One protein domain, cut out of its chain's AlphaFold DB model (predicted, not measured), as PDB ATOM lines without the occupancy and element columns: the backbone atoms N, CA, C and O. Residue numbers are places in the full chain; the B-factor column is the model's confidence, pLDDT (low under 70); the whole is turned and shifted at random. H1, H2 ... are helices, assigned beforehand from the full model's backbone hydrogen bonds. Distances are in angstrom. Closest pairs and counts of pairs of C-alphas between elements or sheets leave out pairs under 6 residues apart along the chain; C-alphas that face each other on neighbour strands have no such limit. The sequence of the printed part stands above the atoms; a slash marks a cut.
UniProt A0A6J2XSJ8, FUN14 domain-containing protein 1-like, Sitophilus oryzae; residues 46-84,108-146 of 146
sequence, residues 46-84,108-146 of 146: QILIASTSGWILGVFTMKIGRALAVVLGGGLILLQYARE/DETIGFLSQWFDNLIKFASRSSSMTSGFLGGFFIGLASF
ATOM      1  N   GLN A  46     149.611 186.629 128.911       58.34
ATOM      2  CA  GLN A  46     149.133 186.795 127.531       58.34
ATOM      3  C   GLN A  46     149.371 185.524 126.707       58.34
ATOM      4  O   GLN A  46     148.508 185.112 125.933       58.34
ATOM      5  N   ILE A  47     150.513 184.865 126.933       63.31
ATOM      6  CA  ILE A  47     150.835 183.565 126.335       63.31
ATOM      7  C   ILE A  47     149.865 182.495 126.838       63.31
ATOM      8  O   ILE A  47     149.396 181.691 126.038       63.31
ATOM      9  N   LEU A  48     149.513 182.498 128.127       67.25
ATOM     10  CA  LEU A  48     148.564 181.534 128.690       67.25
ATOM     11  C   LEU A  48     147.184 181.650 128.028       67.25
ATOM     12  O   LEU A  48     146.627 180.656 127.570       67.25
ATOM     13  N   ILE A  49     146.669 182.873 127.901       68.19
ATOM     14  CA  ILE A  49     145.393 183.135 127.233       68.19
ATOM     15  C   ILE A  49     145.447 182.719 125.757       68.19
ATOM     16  O   ILE A  49     144.565 181.991 125.302       68.19
ATOM     17  N   ALA A  50     146.503 183.101 125.035       66.19
ATOM     18  CA  ALA A  50     146.701 182.699 123.642       66.19
ATOM     19  C   ALA A  50     146.833 181.171 123.474       66.19
ATOM     20  O   ALA A  50     146.349 180.608 122.496       66.19
ATOM     21  N   SER A  51     147.444 180.480 124.438       71.06
ATOM     22  CA  SER A  51     147.619 179.020 124.409       71.06
ATOM     23  C   SER A  51     146.308 178.288 124.701       71.06
ATOM     24  O   SER A  51     145.974 177.326 124.016       71.06
ATOM     25  N   THR A  52     145.530 178.755 125.685       77.56
ATOM     26  CA  THR A  52     144.217 178.164 126.010       77.56
ATOM     27  C   THR A  52     143.196 178.368 124.892       77.56
ATOM     28  O   THR A  52     142.468 177.433 124.558       77.56
ATOM     29  N   SER A  53     143.178 179.545 124.254       77.81
ATOM     30  CA  SER A  53     142.318 179.796 123.096       77.81
ATOM     31  C   SER A  53     142.752 178.971 121.881       77.81
ATOM     32  O   SER A  53     141.894 178.426 121.185       77.81
ATOM     33  N   GLY A  54     144.061 178.783 121.674       70.25
ATOM     34  CA  GLY A  54     144.603 177.888 120.649       70.25
ATOM     35  C   GLY A  54     144.286 176.412 120.875       70.25
ATOM     36  O   GLY A  54     143.977 175.706 119.916       70.25
ATOM     37  N   TRP A  55     144.274 175.949 122.127       79.25
ATOM     38  CA  TRP A  55     143.915 174.567 122.447       79.25
ATOM     39  C   TRP A  55     142.435 174.278 122.170       79.25
ATOM     40  O   TRP A  55     142.115 173.316 121.469       79.25
ATOM     41  N   ILE A  56     141.528 175.134 122.652       78.75
ATOM     42  CA  ILE A  56     140.080 174.969 122.443       78.75
ATOM     43  C   ILE A  56     139.748 174.998 120.947       78.75
ATOM     44  O   ILE A  56     139.019 174.133 120.456       78.75
ATOM     45  N   LEU A  57     140.322 175.955 120.212       78.38
ATOM     46  CA  LEU A  57     140.127 176.065 118.769       78.38
ATOM     47  C   LEU A  57     140.740 174.869 118.025       78.38
ATOM     48  O   LEU A  57     140.135 174.381 117.072       78.38
ATOM     49  N   GLY A  58     141.883 174.346 118.480       69.31
ATOM     50  CA  GLY A  58     142.516 173.145 117.929       69.31
ATOM     51  C   GLY A  58     141.650 171.895 118.073       69.31
ATOM     52  O   GLY A  58     141.401 171.200 117.085       69.31
ATOM     53  N   VAL A  59     141.090 171.666 119.264       69.62
ATOM     54  CA  VAL A  59     140.160 170.551 119.518       69.62
ATOM     55  C   VAL A  59     138.891 170.681 118.663       69.62
ATOM     56  O   VAL A  59     138.415 169.694 118.098       69.62
ATOM     57  N   PHE A  60     138.347 171.894 118.512       77.69
ATOM     58  CA  PHE A  60     137.181 172.144 117.655       77.69
ATOM     59  C   PHE A  60     137.480 171.933 116.164       77.69
ATOM     60  O   PHE A  60     136.687 171.319 115.447       77.69
ATOM     61  N   THR A  61     138.644 172.394 115.705       73.81
ATOM     62  CA  THR A  61     139.084 172.281 114.308       73.81
ATOM     63  C   THR A  61     139.232 170.825 113.891       73.81
ATOM     64  O   THR A  61     138.838 170.467 112.790       73.81
ATOM     65  N   MET A  62     139.713 169.949 114.774       68.25
ATOM     66  CA  MET A  62     139.871 168.522 114.476       68.25
ATOM     67  C   MET A  62     138.521 167.812 114.273       68.25
ATOM     68  O   MET A  62     138.409 166.928 113.422       68.25
ATOM     69  N   LYS A  63     137.469 168.228 114.994       72.69
ATOM     70  CA  LYS A  63     136.105 167.698 114.811       72.69
ATOM     71  C   LYS A  63     135.512 168.090 113.458       72.69
ATOM     72  O   LYS A  63     134.970 167.238 112.758       72.69
ATOM     73  N   ILE A  64     135.650 169.359 113.081       74.56
ATOM     74  CA  ILE A  64     135.157 169.876 111.794       74.56
ATOM     75  C   ILE A  64     136.040 169.362 110.641       74.56
ATOM     76  O   ILE A  64     135.540 169.010 109.575       74.56
ATOM     77  N   GLY A  65     137.344 169.222 110.881       69.31
ATOM     78  CA  GLY A  65     138.336 168.721 109.936       69.31
ATOM     79  C   GLY A  65     138.182 167.236 109.623       69.31
ATOM     80  O   GLY A  65     138.238 166.872 108.454       69.31
ATOM     81  N   ARG A  66     137.907 166.373 110.616       70.75
ATOM     82  CA  ARG A  66     137.569 164.959 110.358       70.75
ATOM     83  C   ARG A  66     136.296 164.839 109.515       70.75
ATOM     84  O   ARG A  66     136.274 164.035 108.590       70.75
ATOM     85  N   ALA A  67     135.273 165.653 109.779       75.50
ATOM     86  CA  ALA A  67     134.051 165.660 108.973       75.50
ATOM     87  C   ALA A  67     134.324 166.093 107.521       75.50
ATOM     88  O   ALA A  67     133.933 165.392 106.590       75.50
ATOM     89  N   LEU A  68     135.065 167.189 107.322       77.06
ATOM     90  CA  LEU A  68     135.472 167.656 105.993       77.06
ATOM     91  C   LEU A  68     136.353 166.629 105.265       77.06
ATOM     92  O   LEU A  68     136.116 166.347 104.098       77.06
ATOM     93  N   ALA A  69     137.322 166.014 105.946       79.75
ATOM     94  CA  ALA A  69     138.204 165.004 105.361       79.75
ATOM     95  C   ALA A  69     137.452 163.727 104.956       79.75
ATOM     96  O   ALA A  69     137.750 163.158 103.910       79.75
ATOM     97  N   VAL A  70     136.460 163.290 105.739       79.56
ATOM     98  CA  VAL A  70     135.611 162.136 105.393       79.56
ATOM     99  C   VAL A  70     134.702 162.460 104.209       79.56
ATOM    100  O   VAL A  70     134.551 161.623 103.326       79.56
ATOM    101  N   VAL A  71     134.135 163.667 104.142       85.69
ATOM    102  CA  VAL A  71     133.303 164.091 103.004       85.69
ATOM    103  C   VAL A  71     134.137 164.191 101.728       85.69
ATOM    104  O   VAL A  71     133.761 163.630 100.701       85.69
ATOM    105  N   LEU A  72     135.293 164.852 101.793       81.44
ATOM    106  CA  LEU A  72     136.165 165.046 100.639       81.44
ATOM    107  C   LEU A  72     136.846 163.738 100.211       81.44
ATOM    108  O   LEU A  72     136.814 163.383  99.036       81.44
ATOM    109  N   GLY A  73     137.415 162.984 101.153       80.00
ATOM    110  CA  GLY A  73     138.087 161.712 100.882       80.00
ATOM    111  C   GLY A  73     137.113 160.596 100.511       80.00
ATOM    112  O   GLY A  73     137.335 159.880  99.537       80.00
ATOM    113  N   GLY A  74     135.997 160.479 101.232       81.94
ATOM    114  CA  GLY A  74     134.938 159.518 100.932       81.94
ATOM    115  C   GLY A  74     134.249 159.816  99.602       81.94
ATOM    116  O   GLY A  74     134.032 158.894  98.820       81.94
ATOM    117  N   GLY A  75     133.987 161.092  99.297       81.06
ATOM    118  CA  GLY A  75     133.436 161.519  98.009       81.06
ATOM    119  C   GLY A  75     134.355 161.181  96.834       81.06
ATOM    120  O   GLY A  75     133.889 160.675  95.815       81.06
ATOM    121  N   LEU A  76     135.669 161.371  96.998       81.12
ATOM    122  CA  LEU A  76     136.657 161.028  95.973       81.12
ATOM    123  C   LEU A  76     136.768 159.507  95.750       81.12
ATOM    124  O   LEU A  76     136.830 159.055  94.608       81.12
ATOM    125  N   ILE A  77     136.761 158.713  96.829       81.88
ATOM    126  CA  ILE A  77     136.850 157.244  96.773       81.88
ATOM    127  C   ILE A  77     135.578 156.638  96.164       81.88
ATOM    128  O   ILE A  77     135.668 155.773  95.294       81.88
ATOM    129  N   LEU A  78     134.388 157.109  96.562       74.81
ATOM    130  CA  LEU A  78     133.123 156.665  95.968       74.81
ATOM    131  C   LEU A  78     133.042 157.018  94.478       74.81
ATOM    132  O   LEU A  78     132.528 156.217  93.700       74.81
ATOM    133  N   LEU A  79     133.573 158.175  94.066       72.12
ATOM    134  CA  LEU A  79     133.611 158.586  92.660       72.12
ATOM    135  C   LEU A  79     134.507 157.669  91.816       72.12
ATOM    136  O   LEU A  79     134.143 157.298  90.700       72.12
ATOM    137  N   GLN A  80     135.661 157.273  92.354       67.44
ATOM    138  CA  GLN A  80     136.553 156.313  91.700       67.44
ATOM    139  C   GLN A  80     135.903 154.924  91.613       67.44
ATOM    140  O   GLN A  80     135.871 154.326  90.541       67.44
ATOM    141  N   TYR A  81     135.285 154.453  92.695       63.75
ATOM    142  CA  TYR A  81     134.583 153.168  92.733       63.75
ATOM    143  C   TYR A  81     133.358 153.114  91.801       63.75
ATOM    144  O   TYR A  81     133.100 152.094  91.163       63.75
ATOM    145  N   ALA A  82     132.616 154.218  91.664       63.25
ATOM    146  CA  ALA A  82     131.499 154.326  90.724       63.25
ATOM    147  C   ALA A  82     131.949 154.221  89.257       63.25
ATOM    148  O   ALA A  82     131.210 153.676  88.431       63.25
ATOM    149  N   ARG A  83     133.166 154.693  88.942       54.09
ATOM    150  CA  ARG A  83     133.775 154.544  87.613       54.09
ATOM    151  C   ARG A  83     134.107 153.078  87.307       54.09
ATOM    152  O   ARG A  83     133.896 152.637  86.186       54.09
ATOM    153  N   GLU A  84     134.557 152.312  88.300       55.91
ATOM    154  CA  GLU A  84     134.979 150.912  88.132       55.91
ATOM    155  C   GLU A  84     133.812 149.900  88.189       55.91
ATOM    156  O   GLU A  84     133.904 148.809  87.632       55.91
ATOM    157  N   ASP A 108     136.160 175.669  95.262       55.88
ATOM    158  CA  ASP A 108     137.315 176.595  95.249       55.88
ATOM    159  C   ASP A 108     137.299 177.610  96.404       55.88
ATOM    160  O   ASP A 108     138.344 178.031  96.889       55.88
ATOM    161  N   GLU A 109     136.114 177.930  96.919       58.94
ATOM    162  CA  GLU A 109     135.898 178.674  98.154       58.94
ATOM    163  C   GLU A 109     136.452 178.006  99.425       58.94
ATOM    164  O   GLU A 109     137.028 178.695 100.250       58.94
ATOM    165  N   THR A 110     136.314 176.696  99.629       61.41
ATOM    166  CA  THR A 110     136.825 175.959 100.798       61.41
ATOM    167  C   THR A 110     138.337 175.774 100.749       61.41
ATOM    168  O   THR A 110     139.000 176.002 101.761       61.41
ATOM    169  N   ILE A 111     138.903 175.417  99.591       66.00
ATOM    170  CA  ILE A 111     140.368 175.377  99.431       66.00
ATOM    171  C   ILE A 111     140.956 176.790  99.461       66.00
ATOM    172  O   ILE A 111     141.972 177.010 100.120       66.00
ATOM    173  N   GLY A 112     140.299 177.763  98.829       70.56
ATOM    174  CA  GLY A 112     140.683 179.172  98.869       70.56
ATOM    175  C   GLY A 112     140.607 179.757 100.279       70.56
ATOM    176  O   GLY A 112     141.540 180.427 100.709       70.56
ATOM    177  N   PHE A 113     139.558 179.435 101.038       71.69
ATOM    178  CA  PHE A 113     139.402 179.824 102.441       71.69
ATOM    179  C   PHE A 113     140.491 179.206 103.320       71.69
ATOM    180  O   PHE A 113     141.095 179.915 104.122       71.69
ATOM    181  N   LEU A 114     140.792 177.914 103.141       72.19
ATOM    182  CA  LEU A 114     141.895 177.245 103.834       72.19
ATOM    183  C   LEU A 114     143.234 177.911 103.505       72.19
ATOM    184  O   LEU A 114     143.962 178.279 104.423       72.19
ATOM    185  N   SER A 115     143.542 178.119 102.223       73.25
ATOM    186  CA  SER A 115     144.787 178.760 101.784       73.25
ATOM    187  C   SER A 115     144.913 180.184 102.322       73.25
ATOM    188  O   SER A 115     145.949 180.545 102.868       73.25
ATOM    189  N   GLN A 116     143.846 180.984 102.247       79.88
ATOM    190  CA  GLN A 116     143.832 182.354 102.754       79.88
ATOM    191  C   GLN A 116     143.984 182.396 104.279       79.88
ATOM    192  O   GLN A 116     144.703 183.242 104.812       79.88
ATOM    193  N   TRP A 117     143.338 181.475 104.999       78.81
ATOM    194  CA  TRP A 117     143.504 181.325 106.441       78.81
ATOM    195  C   TRP A 117     144.941 180.924 106.809       78.81
ATOM    196  O   TRP A 117     145.523 181.545 107.699       78.81
ATOM    197  N   PHE A 118     145.546 179.972 106.090       78.81
ATOM    198  CA  PHE A 118     146.944 179.569 106.280       78.81
ATOM    199  C   PHE A 118     147.923 180.707 105.976       78.81
ATOM    200  O   PHE A 118     148.818 180.964 106.777       78.81
ATOM    201  N   ASP A 119     147.732 181.442 104.881       82.06
ATOM    202  CA  ASP A 119     148.562 182.599 104.535       82.06
ATOM    203  C   ASP A 119     148.491 183.681 105.616       82.06
ATOM    204  O   ASP A 119     149.504 184.281 105.986       82.06
ATOM    205  N   ASN A 120     147.299 183.920 106.164       77.94
ATOM    206  CA  ASN A 120     147.110 184.839 107.279       77.94
ATOM    207  C   ASN A 120     147.778 184.326 108.562       77.94
ATOM    208  O   ASN A 120     148.385 185.120 109.280       77.94
ATOM    209  N   LEU A 121     147.738 183.018 108.826       74.69
ATOM    210  CA  LEU A 121     148.419 182.385 109.957       74.69
ATOM    211  C   LEU A 121     149.948 182.508 109.837       74.69
ATOM    212  O   LEU A 121     150.611 182.862 110.807       74.69
ATOM    213  N   ILE A 122     150.504 182.291 108.640       75.75
ATOM    214  CA  ILE A 122     151.940 182.426 108.346       75.75
ATOM    215  C   ILE A 122     152.380 183.891 108.473       75.75
ATOM    216  O   ILE A 122     153.416 184.187 109.080       75.75
ATOM    217  N   LYS A 123     151.573 184.836 107.972       79.19
ATOM    218  CA  LYS A 123     151.812 186.280 108.144       79.19
ATOM    219  C   LYS A 123     151.737 186.700 109.613       79.19
ATOM    220  O   LYS A 123     152.539 187.524 110.049       79.19
ATOM    221  N   PHE A 124     150.814 186.127 110.386       68.31
ATOM    222  CA  PHE A 124     150.686 186.377 111.824       68.31
ATOM    223  C   PHE A 124     151.878 185.805 112.607       68.31
ATOM    224  O   PHE A 124     152.461 186.503 113.440       68.31
ATOM    225  N   ALA A 125     152.310 184.591 112.254       66.75
ATOM    226  CA  ALA A 125     153.489 183.931 112.807       66.75
ATOM    227  C   ALA A 125     154.769 184.742 112.585       66.75
ATOM    228  O   ALA A 125     155.569 184.919 113.503       66.75
ATOM    229  N   SER A 126     154.909 185.313 111.389       69.06
ATOM    230  CA  SER A 126     156.044 186.163 111.012       69.06
ATOM    231  C   SER A 126     156.086 187.495 111.774       69.06
ATOM    232  O   SER A 126     157.137 188.126 111.846       69.06
ATOM    233  N   ARG A 127     154.959 187.949 112.346       65.44
ATOM    234  CA  ARG A 127     154.834 189.283 112.956       65.44
ATOM    235  C   ARG A 127     154.991 189.292 114.479       65.44
ATOM    236  O   ARG A 127     155.278 190.348 115.036       65.44
ATOM    237  N   SER A 128     154.836 188.153 115.167       59.53
ATOM    238  CA  SER A 128     155.045 188.072 116.623       59.53
ATOM    239  C   SER A 128     155.546 186.691 117.076       59.53
ATOM    240  O   SER A 128     154.783 185.743 117.270       59.53
ATOM    241  N   SER A 129     156.861 186.569 117.281       60.97
ATOM    242  CA  SER A 129     157.509 185.289 117.621       60.97
ATOM    243  C   SER A 129     157.028 184.686 118.954       60.97
ATOM    244  O   SER A 129     156.939 183.465 119.092       60.97
ATOM    245  N   SER A 130     156.697 185.514 119.952       57.28
ATOM    246  CA  SER A 130     156.409 185.037 121.319       57.28
ATOM    247  C   SER A 130     154.945 184.648 121.555       57.28
ATOM    248  O   SER A 130     154.667 183.784 122.379       57.28
ATOM    249  N   MET A 131     153.998 185.253 120.834       58.75
ATOM    250  CA  MET A 131     152.567 184.938 120.978       58.75
ATOM    251  C   MET A 131     152.172 183.744 120.097       58.75
ATOM    252  O   MET A 131     151.387 182.889 120.503       58.75
ATOM    253  N   THR A 132     152.800 183.637 118.923       68.00
ATOM    254  CA  THR A 132     152.606 182.522 117.986       68.00
ATOM    255  C   THR A 132     153.165 181.210 118.534       68.00
ATOM    256  O   THR A 132     152.538 180.171 118.368       68.00
ATOM    257  N   SER A 133     154.308 181.237 119.227       70.25
ATOM    258  CA  SER A 133     154.894 180.031 119.832       70.25
ATOM    259  C   SER A 133     154.009 179.426 120.929       70.25
ATOM    260  O   SER A 133     153.871 178.207 120.980       70.25
ATOM    261  N   GLY A 134     153.338 180.251 121.740       68.06
ATOM    262  CA  GLY A 134     152.336 179.784 122.709       68.06
ATOM    263  C   GLY A 134     151.090 179.188 122.050       68.06
ATOM    264  O   GLY A 134     150.656 178.094 122.406       68.06
ATOM    265  N   PHE A 135     150.551 179.869 121.033       72.44
ATOM    266  CA  PHE A 135     149.391 179.382 120.282       72.44
ATOM    267  C   PHE A 135     149.683 178.061 119.555       72.44
ATOM    268  O   PHE A 135     148.919 177.111 119.692       72.44
ATOM    269  N   LEU A 136     150.809 177.973 118.834       75.12
ATOM    270  CA  LEU A 136     151.254 176.747 118.164       75.12
ATOM    271  C   LEU A 136     151.508 175.628 119.178       75.12
ATOM    272  O   LEU A 136     151.051 174.512 118.961       75.12
ATOM    273  N   GLY A 137     152.171 175.921 120.299       76.25
ATOM    274  CA  GLY A 137     152.397 174.946 121.366       76.25
ATOM    275  C   GLY A 137     151.092 174.365 121.918       76.25
ATOM    276  O   GLY A 137     150.948 173.148 121.985       76.25
ATOM    277  N   GLY A 138     150.110 175.215 122.240       68.88
ATOM    278  CA  GLY A 138     148.788 174.783 122.715       68.88
ATOM    279  C   GLY A 138     147.957 174.058 121.650       68.88
ATOM    280  O   GLY A 138     147.287 173.071 121.949       68.88
ATOM    281  N   PHE A 139     148.038 174.498 120.394       72.75
ATOM    282  CA  PHE A 139     147.366 173.866 119.259       72.75
ATOM    283  C   PHE A 139     147.920 172.464 118.968       72.75
ATOM    284  O   PHE A 139     147.145 171.521 118.825       72.75
ATOM    285  N   PHE A 140     149.247 172.298 118.937       76.38
ATOM    286  CA  PHE A 140     149.886 170.999 118.712       76.38
ATOM    287  C   PHE A 140     149.734 170.052 119.899       76.38
ATOM    288  O   PHE A 140     149.509 168.868 119.682       76.38
ATOM    289  N   ILE A 141     149.785 170.548 121.139       76.69
ATOM    290  CA  ILE A 141     149.419 169.752 122.322       76.69
ATOM    291  C   ILE A 141     147.962 169.290 122.224       76.69
ATOM    292  O   ILE A 141     147.660 168.134 122.503       76.69
ATOM    293  N   GLY A 142     147.063 170.162 121.763       63.00
ATOM    294  CA  GLY A 142     145.671 169.811 121.508       63.00
ATOM    295  C   GLY A 142     145.479 168.753 120.431       63.00
ATOM    296  O   GLY A 142     144.675 167.846 120.621       63.00
ATOM    297  N   LEU A 143     146.235 168.855 119.336       65.94
ATOM    298  CA  LEU A 143     146.261 167.857 118.266       65.94
ATOM    299  C   LEU A 143     146.868 166.529 118.721       65.94
ATOM    300  O   LEU A 143     146.372 165.490 118.322       65.94
ATOM    301  N   ALA A 144     147.927 166.558 119.535       67.31
ATOM    302  CA  ALA A 144     148.603 165.365 120.046       67.31
ATOM    303  C   ALA A 144     147.810 164.660 121.154       67.31
ATOM    304  O   ALA A 144     148.030 163.483 121.424       67.31
ATOM    305  N   SER A 145     146.889 165.372 121.805       63.16
ATOM    306  CA  SER A 145     145.998 164.806 122.814       63.16
ATOM    307  C   SER A 145     144.875 163.944 122.208       63.16
ATOM    308  O   SER A 145     143.995 163.519 122.963       63.16
ATOM    309  N   PHE A 146     144.881 163.698 120.887       49.59
ATOM    310  CA  PHE A 146     143.885 162.898 120.168       49.59
ATOM    311  C   PHE A 146     144.435 162.108 118.974       49.59
ATOM    312  O   PHE A 146     145.445 162.525 118.375       49.59
TER     313      PHE A 146
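What this domain is: This is residues 46 to 84 and 108 to 146 of the 146 residues of the protein "FUN14 domain-containing protein 1-like" of Sitophilus oryzae (UniProt A0A6J2XSJ8). A long helix, H1, gently kinked, is crossed on its first half by the shorter H3, and H2 meets H3 at a corner and reaches away from it, with open space between H2 and H1. The second half of H1 sticks out as an arm at residues 69 to 84 and makes much of the length; residues 111 to 120 of H2 stand free as well. The printed part has 78 residues, with three named helices in the order H1, H2, H3 and no named strand: all helix. It is loose, with a radius of gyration of the C-alphas of 16.1 A and spans of 54 by 26 by 14 A.

How they stand to each other: H1, residues 46 to 84, has a kink of 28 degrees near residue 61. With residues 46 to 62 alone it touches H3, residues 129 to 144; their closest C-alphas, those of Ser 51 and Phe 135, are 4.5 A apart. The two run the same way at a steep tilt of 52 degrees. H2, residues 108 to 127, is close to H3 but not clearly touching, with the closest C-alphas, those of Ala 125 and Thr 132, 5.4 A apart. They run opposite ways at a steep tilt of 49 degrees. H1 and H2 are apart. Every O i to N i+4 pair is within hydrogen-bond range in H2, against 34 of 35 in H1 and 11 of 12 in H3.

Where its parts are: H1 runs 55.1 A from C-alpha 46 at (149.133, 186.795, 127.531) to C-alpha 84 at (134.979, 150.912, 88.132). H2 is 28.0 A long from C-alpha 108 to C-alpha 127, and H3 is 22.0 A long, ending with C-alpha 144 at (148.603, 165.365, 120.046).

The domain as a whole: The two C-alphas farthest apart, those of Gln 46 and Glu 84, are 55.1 A apart. Residues 85 to 107 are not printed, and C-alphas 84 and 108 are 26.8 A apart across this cut. The link from H2 to H3 is tight. The mean pLDDT of the printed part is 71.0; 34 residues are under 70, among them 46 to 50, 80 to 84, 124 to 132 and 142 to 146.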